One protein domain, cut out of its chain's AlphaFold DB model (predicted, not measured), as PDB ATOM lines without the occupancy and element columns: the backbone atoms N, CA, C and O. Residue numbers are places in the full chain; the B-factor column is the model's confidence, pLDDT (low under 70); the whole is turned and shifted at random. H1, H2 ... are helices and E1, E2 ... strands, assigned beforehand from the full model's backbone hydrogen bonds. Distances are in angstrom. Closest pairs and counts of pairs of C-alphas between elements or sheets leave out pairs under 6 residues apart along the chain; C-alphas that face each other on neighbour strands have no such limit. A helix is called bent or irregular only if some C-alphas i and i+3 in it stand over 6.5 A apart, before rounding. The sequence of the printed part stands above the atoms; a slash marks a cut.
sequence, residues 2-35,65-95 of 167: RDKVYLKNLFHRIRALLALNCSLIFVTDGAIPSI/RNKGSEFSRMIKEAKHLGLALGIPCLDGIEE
ATOM      1  N   ARG A   2     192.570 198.277 252.020       63.75
ATOM      2  CA  ARG A   2     193.840 197.663 252.451       63.75
ATOM      3  C   ARG A   2     194.447 198.551 253.540       63.75
ATOM      4  O   ARG A   2     194.605 199.746 253.300       63.75
ATOM      5  N   ASP A   3     194.746 198.002 254.713       70.62
ATOM      6  CA  ASP A   3     195.314 198.780 255.815       70.62
ATOM      7  C   ASP A   3     196.723 199.272 255.459       70.62
ATOM      8  O   ASP A   3     197.666 198.497 255.309       70.62
ATOM      9  N   LYS A   4     196.871 200.590 255.305       83.81
ATOM     10  CA  LYS A   4     198.153 201.240 255.008       83.81
ATOM     11  C   LYS A   4     198.910 201.508 256.305       83.81
ATOM     12  O   LYS A   4     198.995 202.646 256.763       83.81
ATOM     13  N   VAL A   5     199.441 200.444 256.906       84.88
ATOM     14  CA  VAL A   5     200.155 200.495 258.198       84.88
ATOM     15  C   VAL A   5     201.311 201.503 258.175       84.88
ATOM     16  O   VAL A   5     201.485 202.260 259.124       84.88
ATOM     17  N   TYR A   6     202.041 201.601 257.058       85.25
ATOM     18  CA  TYR A   6     203.132 202.570 256.896       85.25
ATOM     19  C   TYR A   6     202.668 204.027 257.033       85.25
ATOM     20  O   TYR A   6     203.360 204.831 257.648       85.25
ATOM     21  N   LEU A   7     201.490 204.368 256.500       88.56
ATOM     22  CA  LEU A   7     200.969 205.733 256.521       88.56
ATOM     23  C   LEU A   7     200.464 206.102 257.920       88.56
ATOM     24  O   LEU A   7     200.692 207.217 258.379       88.56
ATOM     25  N   LYS A   8     199.849 205.139 258.624       88.88
ATOM     26  CA  LYS A   8     199.474 205.278 260.041       88.88
ATOM     27  C   LYS A   8     200.711 205.525 260.910       88.88
ATOM     28  O   LYS A   8     200.748 206.494 261.662       88.88
ATOM     29  N   ASN A   9     201.748 204.701 260.755       87.06
ATOM     30  CA  ASN A   9     202.996 204.850 261.507       87.06
ATOM     31  C   ASN A   9     203.679 206.191 261.213       87.06
ATOM     32  O   ASN A   9     204.107 206.876 262.140       87.06
ATOM     33  N   LEU A  10     203.735 206.593 259.941       88.06
ATOM     34  CA  LEU A  10     204.273 207.890 259.540       88.06
ATOM     35  C   LEU A  10     203.487 209.047 260.173       88.06
ATOM     36  O   LEU A  10     204.092 209.935 260.763       88.06
ATOM     37  N   PHE A  11     202.153 209.011 260.121       90.31
ATOM     38  CA  PHE A  11     201.301 210.025 260.744       90.31
ATOM     39  C   PHE A  11     201.572 210.166 262.246       90.31
ATOM     40  O   PHE A  11     201.751 211.278 262.739       90.31
ATOM     41  N   HIS A  12     201.646 209.050 262.978       87.62
ATOM     42  CA  HIS A  12     201.924 209.088 264.413       87.62
ATOM     43  C   HIS A  12     203.311 209.657 264.723       87.62
ATOM     44  O   HIS A  12     203.437 210.432 265.673       87.62
ATOM     45  N   ARG A  13     204.318 209.327 263.902       86.62
ATOM     46  CA  ARG A  13     205.672 209.884 264.026       86.62
ATOM     47  C   ARG A  13     205.688 211.392 263.807       86.62
ATOM     48  O   ARG A  13     206.173 212.120 264.667       86.62
ATOM     49  N   ILE A  14     205.089 211.860 262.710       88.69
ATOM     50  CA  ILE A  14     204.971 213.291 262.402       88.69
ATOM     51  C   ILE A  14     204.270 214.025 263.543       88.69
ATOM     52  O   ILE A  14     204.774 215.029 264.031       88.69
ATOM     53  N   ARG A  15     203.120 213.513 263.996       89.25
ATOM     54  CA  ARG A  15     202.326 214.146 265.054       89.25
ATOM     55  C   ARG A  15     203.140 214.363 266.326       89.25
ATOM     56  O   ARG A  15     202.997 215.399 266.958       89.25
ATOM     57  N   ALA A  16     203.961 213.394 266.717       86.56
ATOM     58  CA  ALA A  16     204.771 213.531 267.917       86.56
ATOM     59  C   ALA A  16     205.946 214.490 267.737       86.56
ATOM     60  O   ALA A  16     206.202 215.278 268.636       86.56
ATOM     61  N   LEU A  17     206.605 214.486 266.575       86.88
ATOM     62  CA  LEU A  17     207.637 215.478 266.263       86.88
ATOM     63  C   LEU A  17     207.057 216.902 266.275       86.88
ATOM     64  O   LEU A  17     207.632 217.799 266.882       86.88
ATOM     65  N   LEU A  18     205.870 217.097 265.696       87.94
ATOM     66  CA  LEU A  18     205.156 218.373 265.763       87.94
ATOM     67  C   LEU A  18     204.765 218.744 267.203       87.94
ATOM     68  O   LEU A  18     204.870 219.906 267.579       87.94
ATOM     69  N   ALA A  19     204.356 217.775 268.029       87.81
ATOM     70  CA  ALA A  19     204.044 218.008 269.443       87.81
ATOM     71  C   ALA A  19     205.279 218.399 270.279       87.81
ATOM     72  O   ALA A  19     205.133 219.049 271.310       87.81
ATOM     73  N   LEU A  20     206.482 218.036 269.826       84.12
ATOM     74  CA  LEU A  20     207.762 218.470 270.392       84.12
ATOM     75  C   LEU A  20     208.237 219.823 269.824       84.12
ATOM     76  O   LEU A  20     209.373 220.218 270.067       84.12
ATOM     77  N   ASN A  21     207.384 220.539 269.079       86.31
ATOM     78  CA  ASN A  21     207.696 221.793 268.384       86.31
ATOM     79  C   ASN A  21     208.830 221.677 267.348       86.31
ATOM     80  O   ASN A  21     209.472 222.674 267.017       86.31
ATOM     81  N   CYS A  22     209.067 220.485 266.794       85.25
ATOM     82  CA  CYS A  22     210.021 220.327 265.702       85.25
ATOM     83  C   CYS A  22     209.436 220.889 264.402       85.25
ATOM     84  O   CYS A  22     208.351 220.491 263.969       85.25
ATOM     85  N   SER A  23     210.190 221.762 263.735       87.19
ATOM     86  CA  SER A  23     209.922 222.103 262.336       87.19
ATOM     87  C   SER A  23     210.396 220.955 261.451       87.19
ATOM     88  O   SER A  23     211.472 220.404 261.670       87.19
ATOM     89  N   LEU A  24     209.590 220.569 260.463       89.12
ATOM     90  CA  LEU A  24     209.877 219.436 259.587       89.12
ATOM     91  C   LEU A  24     209.853 219.876 258.127       89.12
ATOM     92  O   LEU A  24     209.033 220.702 257.730       89.12
ATOM     93  N   ILE A  25     210.713 219.261 257.323       90.31
ATOM     94  CA  ILE A  25     210.663 219.301 255.865       90.31
ATOM     95  C   ILE A  25     210.834 217.882 255.343       90.31
ATOM     96  O   ILE A  25     211.664 217.117 255.830       90.31
ATOM     97  N   PHE A  26     210.024 217.507 254.363       91.06
ATOM     98  CA  PHE A  26     210.169 216.221 253.697       91.06
ATOM     99  C   PHE A  26     211.075 216.379 252.499       91.06
ATOM    100  O   PHE A  26     210.759 217.138 251.595       91.06
ATOM    101  N   VAL A  27     212.172 215.634 252.466       88.44
ATOM    102  CA  VAL A  27     213.054 215.570 251.302       88.44
ATOM    103  C   VAL A  27     212.890 214.201 250.667       88.44
ATOM    104  O   VAL A  27     212.893 213.186 251.359       88.44
ATOM    105  N   THR A  28     212.700 214.161 249.352       86.56
ATOM    106  CA  THR A  28     212.552 212.890 248.630       86.56
ATOM    107  C   THR A  28     213.559 212.744 247.514       86.56
ATOM    108  O   THR A  28     213.916 213.738 246.887       86.56
ATOM    109  N   ASP A  29     213.952 211.499 247.247       83.06
ATOM    110  CA  ASP A  29     214.882 211.165 246.173       83.06
ATOM    111  C   ASP A  29     214.356 211.603 244.801       83.06
ATOM    112  O   ASP A  29     213.174 211.439 244.468       83.06
ATOM    113  N   GLY A  30     215.277 212.103 243.985       80.81
ATOM    114  CA  GLY A  30     215.083 212.438 242.586       80.81
ATOM    115  C   GLY A  30     215.560 211.328 241.652       80.81
ATOM    116  O   GLY A  30     215.044 210.204 241.638       80.81
ATOM    117  N   ALA A  31     216.508 211.677 240.786       74.12
ATOM    118  CA  ALA A  31     217.151 210.748 239.871       74.12
ATOM    119  C   ALA A  31     218.081 209.776 240.611       74.12
ATOM    120  O   ALA A  31     218.592 210.065 241.685       74.12
ATOM    121  N   ILE A  32     218.317 208.601 240.029       69.69
ATOM    122  CA  ILE A  32     219.341 207.698 240.561       69.69
ATOM    123  C   ILE A  32     220.698 208.187 240.046       69.69
ATOM    124  O   ILE A  32     220.847 208.285 238.821       69.69
ATOM    125  N   PRO A  33     221.678 208.445 240.928       65.62
ATOM    126  CA  PRO A  33     223.012 208.833 240.500       65.62
ATOM    127  C   PRO A  33     223.655 207.724 239.666       65.62
ATOM    128  O   PRO A  33     223.479 206.530 239.936       65.62
ATOM    129  N   SER A  34     224.442 208.121 238.664       63.91
ATOM    130  CA  SER A  34     225.074 207.221 237.687       63.91
ATOM    131  C   SER A  34     225.873 206.085 238.340       63.91
ATOM    132  O   SER A  34     225.808 204.941 237.888       63.91
ATOM    133  N   ILE A  35     226.541 206.367 239.461       63.88
ATOM    134  CA  ILE A  35     227.358 205.401 240.206       63.88
ATOM    135  C   ILE A  35     226.540 204.303 240.906       63.88
ATOM    136  O   ILE A  35     226.995 203.165 241.016       63.88
ATOM    137  N   ARG A  65     213.940 207.001 238.881       55.34
ATOM    138  CA  ARG A  65     213.641 205.964 239.882       55.34
ATOM    139  C   ARG A  65     212.212 205.426 239.695       55.34
ATOM    140  O   ARG A  65     211.251 206.189 239.774       55.34
ATOM    141  N   ASN A  66     212.107 204.132 239.366       55.00
ATOM    142  CA  ASN A  66     210.899 203.302 239.221       55.00
ATOM    143  C   ASN A  66     209.569 204.070 239.085       55.00
ATOM    144  O   ASN A  66     208.761 204.112 240.019       55.00
ATOM    145  N   LYS A  67     209.293 204.633 237.901       52.06
ATOM    146  CA  LYS A  67     207.942 205.108 237.554       52.06
ATOM    147  C   LYS A  67     206.975 203.912 237.558       52.06
ATOM    148  O   LYS A  67     206.879 203.202 236.568       52.06
ATOM    149  N   GLY A  68     206.263 203.700 238.667       55.25
ATOM    150  CA  GLY A  68     205.174 202.714 238.765       55.25
ATOM    151  C   GLY A  68     205.340 201.610 239.813       55.25
ATOM    152  O   GLY A  68     204.431 200.797 239.951       55.25
ATOM    153  N   SER A  69     206.436 201.573 240.580       70.12
ATOM    154  CA  SER A  69     206.566 200.604 241.681       70.12
ATOM    155  C   SER A  69     205.648 200.941 242.862       70.12
ATOM    156  O   SER A  69     205.267 202.101 243.065       70.12
ATOM    157  N   GLU A  70     205.336 199.945 243.699       73.31
ATOM    158  CA  GLU A  70     204.593 200.171 244.948       73.31
ATOM    159  C   GLU A  70     205.285 201.203 245.849       73.31
ATOM    160  O   GLU A  70     204.612 202.048 246.436       73.31
ATOM    161  N   PHE A  71     206.622 201.216 245.867       74.88
ATOM    162  CA  PHE A  71     207.421 202.202 246.591       74.88
ATOM    163  C   PHE A  71     207.170 203.637 246.101       74.88
ATOM    164  O   PHE A  71     206.928 204.531 246.906       74.88
ATOM    165  N   SER A  72     207.130 203.867 244.782       76.81
ATOM    166  CA  SER A  72     206.823 205.195 244.225       76.81
ATOM    167  C   SER A  72     205.431 205.680 244.644       76.81
ATOM    168  O   SER A  72     205.245 206.858 244.960       76.81
ATOM    169  N   ARG A  73     204.447 204.771 244.705       81.50
ATOM    170  CA  ARG A  73     203.107 205.083 245.223       81.50
ATOM    171  C   ARG A  73     203.148 205.415 246.717       81.50
ATOM    172  O   ARG A  73     202.558 206.417 247.105       81.50
ATOM    173  N   MET A  74     203.869 204.640 247.528       84.00
ATOM    174  CA  MET A  74     204.030 204.906 248.965       84.00
ATOM    175  C   MET A  74     204.642 206.287 249.229       84.00
ATOM    176  O   MET A  74     204.103 207.033 250.041       84.00
ATOM    177  N   ILE A  75     205.703 206.664 248.504       84.25
ATOM    178  CA  ILE A  75     206.322 207.995 248.624       84.25
ATOM    179  C   ILE A  75     205.331 209.102 248.258       84.25
ATOM    180  O   ILE A  75     205.212 210.086 248.985       84.25
ATOM    181  N   LYS A  76     204.575 208.949 247.162       86.50
ATOM    182  CA  LYS A  76     203.542 209.930 246.796       86.50
ATOM    183  C   LYS A  76     202.500 210.077 247.896       86.50
ATOM    184  O   LYS A  76     202.126 211.195 248.221       86.50
ATOM    185  N   GLU A  77     202.013 208.983 248.466       89.94
ATOM    186  CA  GLU A  77     201.022 209.037 249.544       89.94
ATOM    187  C   GLU A  77     201.584 209.672 250.824       89.94
ATOM    188  O   GLU A  77     200.904 210.487 251.443       89.94
ATOM    189  N   ALA A  78     202.840 209.378 251.170       89.06
ATOM    190  CA  ALA A  78     203.546 210.029 252.270       89.06
ATOM    191  C   ALA A  78     203.683 211.547 252.055       89.06
ATOM    192  O   ALA A  78     203.434 212.315 252.983       89.06
ATOM    193  N   LYS A  79     203.990 211.996 250.828       89.62
ATOM    194  CA  LYS A  79     204.006 213.427 250.474       89.62
ATOM    195  C   LYS A  79     202.641 214.078 250.645       89.62
ATOM    196  O   LYS A  79     202.551 215.137 251.254       89.62
ATOM    197  N   HIS A  80     201.575 213.450 250.142       91.00
ATOM    198  CA  HIS A  80     200.221 213.989 250.304       91.00
ATOM    199  C   HIS A  80     199.841 214.124 251.782       91.00
ATOM    200  O   HIS A  80     199.234 215.122 252.157       91.00
ATOM    201  N   LEU A  81     200.230 213.157 252.621       91.38
ATOM    202  CA  LEU A  81     200.035 213.250 254.066       91.38
ATOM    203  C   LEU A  81     200.810 214.429 254.671       91.38
ATOM    204  O   LEU A  81     200.226 215.200 255.424       91.38
ATOM    205  N   GLY A  82     202.095 214.580 254.337       90.06
ATOM    206  CA  GLY A  82     202.917 215.697 254.813       90.06
ATOM    207  C   GLY A  82     202.328 217.056 254.427       90.06
ATOM    208  O   GLY A  82     202.125 217.904 255.291       90.06
ATOM    209  N   LEU A  83     201.945 217.220 253.157       91.25
ATOM    210  CA  LEU A  83     201.308 218.442 252.656       91.25
ATOM    211  C   LEU A  83     199.979 218.739 253.362       91.25
ATOM    212  O   LEU A  83     199.722 219.887 253.715       91.25
ATOM    213  N   ALA A  84     199.154 217.720 253.617       92.38
ATOM    214  CA  ALA A  84     197.902 217.880 254.360       92.38
ATOM    215  C   ALA A  84     198.122 218.321 255.820       92.38
ATOM    216  O   ALA A  84     197.240 218.937 256.412       92.38
ATOM    217  N   LEU A  85     199.294 218.027 256.391       90.44
ATOM    218  CA  LEU A  85     199.715 218.462 257.727       90.44
ATOM    219  C   LEU A  85     200.474 219.799 257.722       90.44
ATOM    220  O   LEU A  85     200.940 220.230 258.772       90.44
ATOM    221  N   GLY A  86     200.604 220.456 256.564       90.56
ATOM    222  CA  GLY A  86     201.320 221.725 256.425       90.56
ATOM    223  C   GLY A  86     202.845 221.593 256.371       90.56
ATOM    224  O   GLY A  86     203.542 222.593 256.519       90.56
ATOM    225  N   ILE A  87     203.377 220.387 256.157       91.25
ATOM    226  CA  ILE A  87     204.820 220.139 256.071       91.25
ATOM    227  C   ILE A  87     205.286 220.335 254.621       91.25
ATOM    228  O   ILE A  87     204.786 219.643 253.723       91.25
ATOM    229  N   PRO A  88     206.251 221.237 254.360       89.19
ATOM    230  CA  PRO A  88     206.793 221.432 253.023       89.19
ATOM    231  C   PRO A  88     207.510 220.170 252.528       89.19
ATOM    232  O   PRO A  88     208.161 219.456 253.291       89.19
ATOM    233  N   CYS A  89     207.403 219.908 251.226       88.25
ATOM    234  CA  CYS A  89     208.096 218.812 250.554       88.25
ATOM    235  C   CYS A  89     209.088 219.379 249.530       88.25
ATOM    236  O   CYS A  89     208.703 220.169 248.672       88.25
ATOM    237  N   LEU A  90     210.342 218.944 249.609       86.69
ATOM    238  CA  LEU A  90     211.426 219.247 248.690       86.69
ATOM    239  C   LEU A  90     211.746 218.009 247.845       86.69
ATOM    240  O   LEU A  90     212.028 216.921 248.359       86.69
ATOM    241  N   ASP A  91     211.736 218.192 246.532       84.44
ATOM    242  CA  ASP A  91     212.184 217.175 245.589       84.44
ATOM    243  C   ASP A  91     213.694 217.330 245.380       84.44
ATOM    244  O   ASP A  91     214.153 218.350 244.867       84.44
ATOM    245  N   GLY A  92     214.470 216.334 245.813       79.88
ATOM    246  CA  GLY A  92     215.913 216.297 245.608       79.88
ATOM    247  C   GLY A  92     216.276 216.054 244.141       79.88
ATOM    248  O   GLY A  92     215.483 215.515 243.368       79.88
ATOM    249  N   ILE A  93     217.497 216.437 243.756       78.88
ATOM    250  CA  ILE A  93     218.022 216.188 242.404       78.88
ATOM    251  C   ILE A  93     218.369 214.703 242.243       78.88
ATOM    252  O   ILE A  93     217.967 214.081 241.260       78.88
ATOM    253  N   GLU A  94     219.061 214.131 243.234       82.56
ATOM    254  CA  GLU A  94     219.458 212.721 243.267       82.56
ATOM    255  C   GLU A  94     219.066 212.064 244.599       82.56
ATOM    256  O   GLU A  94     217.903 211.717 244.784       82.56
ATOM    257  N   GLU A  95     219.990 211.916 245.545       84.06
ATOM    258  CA  GLU A  95     219.721 211.292 246.848       84.06
ATOM    259  C   GLU A  95     219.228 212.336 247.865       84.06
ATOM    260  O   GLU A  95     219.819 213.413 248.003       84.06
TER     261      GLU A  95
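What this domain is: This is residues 2 to 35 and 65 to 95 of the 167 residues of the protein "XPGI domain-containing protein" of Hordeum vulgare subsp. vulgare (UniProt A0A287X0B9). Two helices of equal residue count, H1 and H2, lie side by side but shifted along each other, the early part of H1 meeting the later part of H2, and a narrow ribbon of two short parallel strands, E1 and E2, packs beside H2. The strands run back against the course of the helices, and residues 67 to 73, which include the first four residues of H2, stick out from the rest. The printed part has 65 residues, with two named helices and two named strands in the order H1, E1, H2, E2 along the chain; the sheet's order is E1, E2, and the class is mostly helix. The whole is only just loose, close to compact, with a radius of gyration of the C-alphas of 13.1 A, and the C-alphas span 39 by 30 by 18 A along their three main axes.

Where its parts are: Begin at Arg 2, the first printed residue, and move on to C-alpha 5 at (200.155, 200.495, 258.198), where H1 begins. H1 takes residues 5 to 19 and measures 21.2 A from first to last C-alpha, ending at C-alpha 19 at (204.044, 218.008, 269.443). With six residues between it and H1, you reach E1, residues 26 to 28, which is 6.5 A from first to last C-alpha. The print then runs to Ile 35, breaks off, and takes up again at Arg 65. Find C-alpha 70 at (204.593, 200.171, 244.948): here H2 starts, residues 70 to 84, 21.1 A long from first to last C-alpha. With four residues between it and H2 comes E2, residues 89 to 91, 6.6 A from first to last C-alpha, ending at C-alpha 91 at (212.184, 217.175, 245.589).

How they stand to each other: Start with H1 and look across to H2: the two touch, and their closest C-alphas, those of Leu 7 and Ala 78, are 6.6 A apart. H1 touches H2 with residues 7 to 11 alone, and H2 touches H1 with residues 77 to 81 alone. The two helices run the same way at a shallow tilt of 32 degrees, with their centres 13.0 A apart. In both H1 and H2, each O i to N i+4 pair is within hydrogen-bond range, and neither helix is bent. Next look at E1 and E2, which are parallel neighbours with 21 degrees between their N-to-C directions. C-alphas 26 and 89 face each other at 4.6 A, and so do C-alphas 28 and 91 at 5.3 A. Check the backbone there: N 90 and O 26 are 2.7 A apart and N 28 and O 90 are 3.0 A apart, both within hydrogen-bond range. From H2, the closest C-alphas to E1 are those of Gly 82 and Phe 26, 7.4 A apart. The closest C-alphas of H2 and E2 are those of Lys 79 and Cys 89, 6.8 A apart. H1 and E2 are apart.

The domain as a whole: The two C-alphas farthest apart are those of Ala 19 and Ser 34, at 39.6 A, while the first and last printed C-alphas, of Arg 2 and Glu 95, are 29.8 A apart. Residues 36 to 64 are not printed, and C-alphas 35 and 65 stand 13.7 A apart across this cut, which falls in the link from E1 to H2. Of the links that are printed whole, H1 to E1 is short and H2 to E2 is tight. In the B-factor column the mean pLDDT of the printed part is 82.2. The model's confidence is under 70 at residue 2, residues 32 to 35 and residues 65 to 68, nine residues that include both sides of the cut.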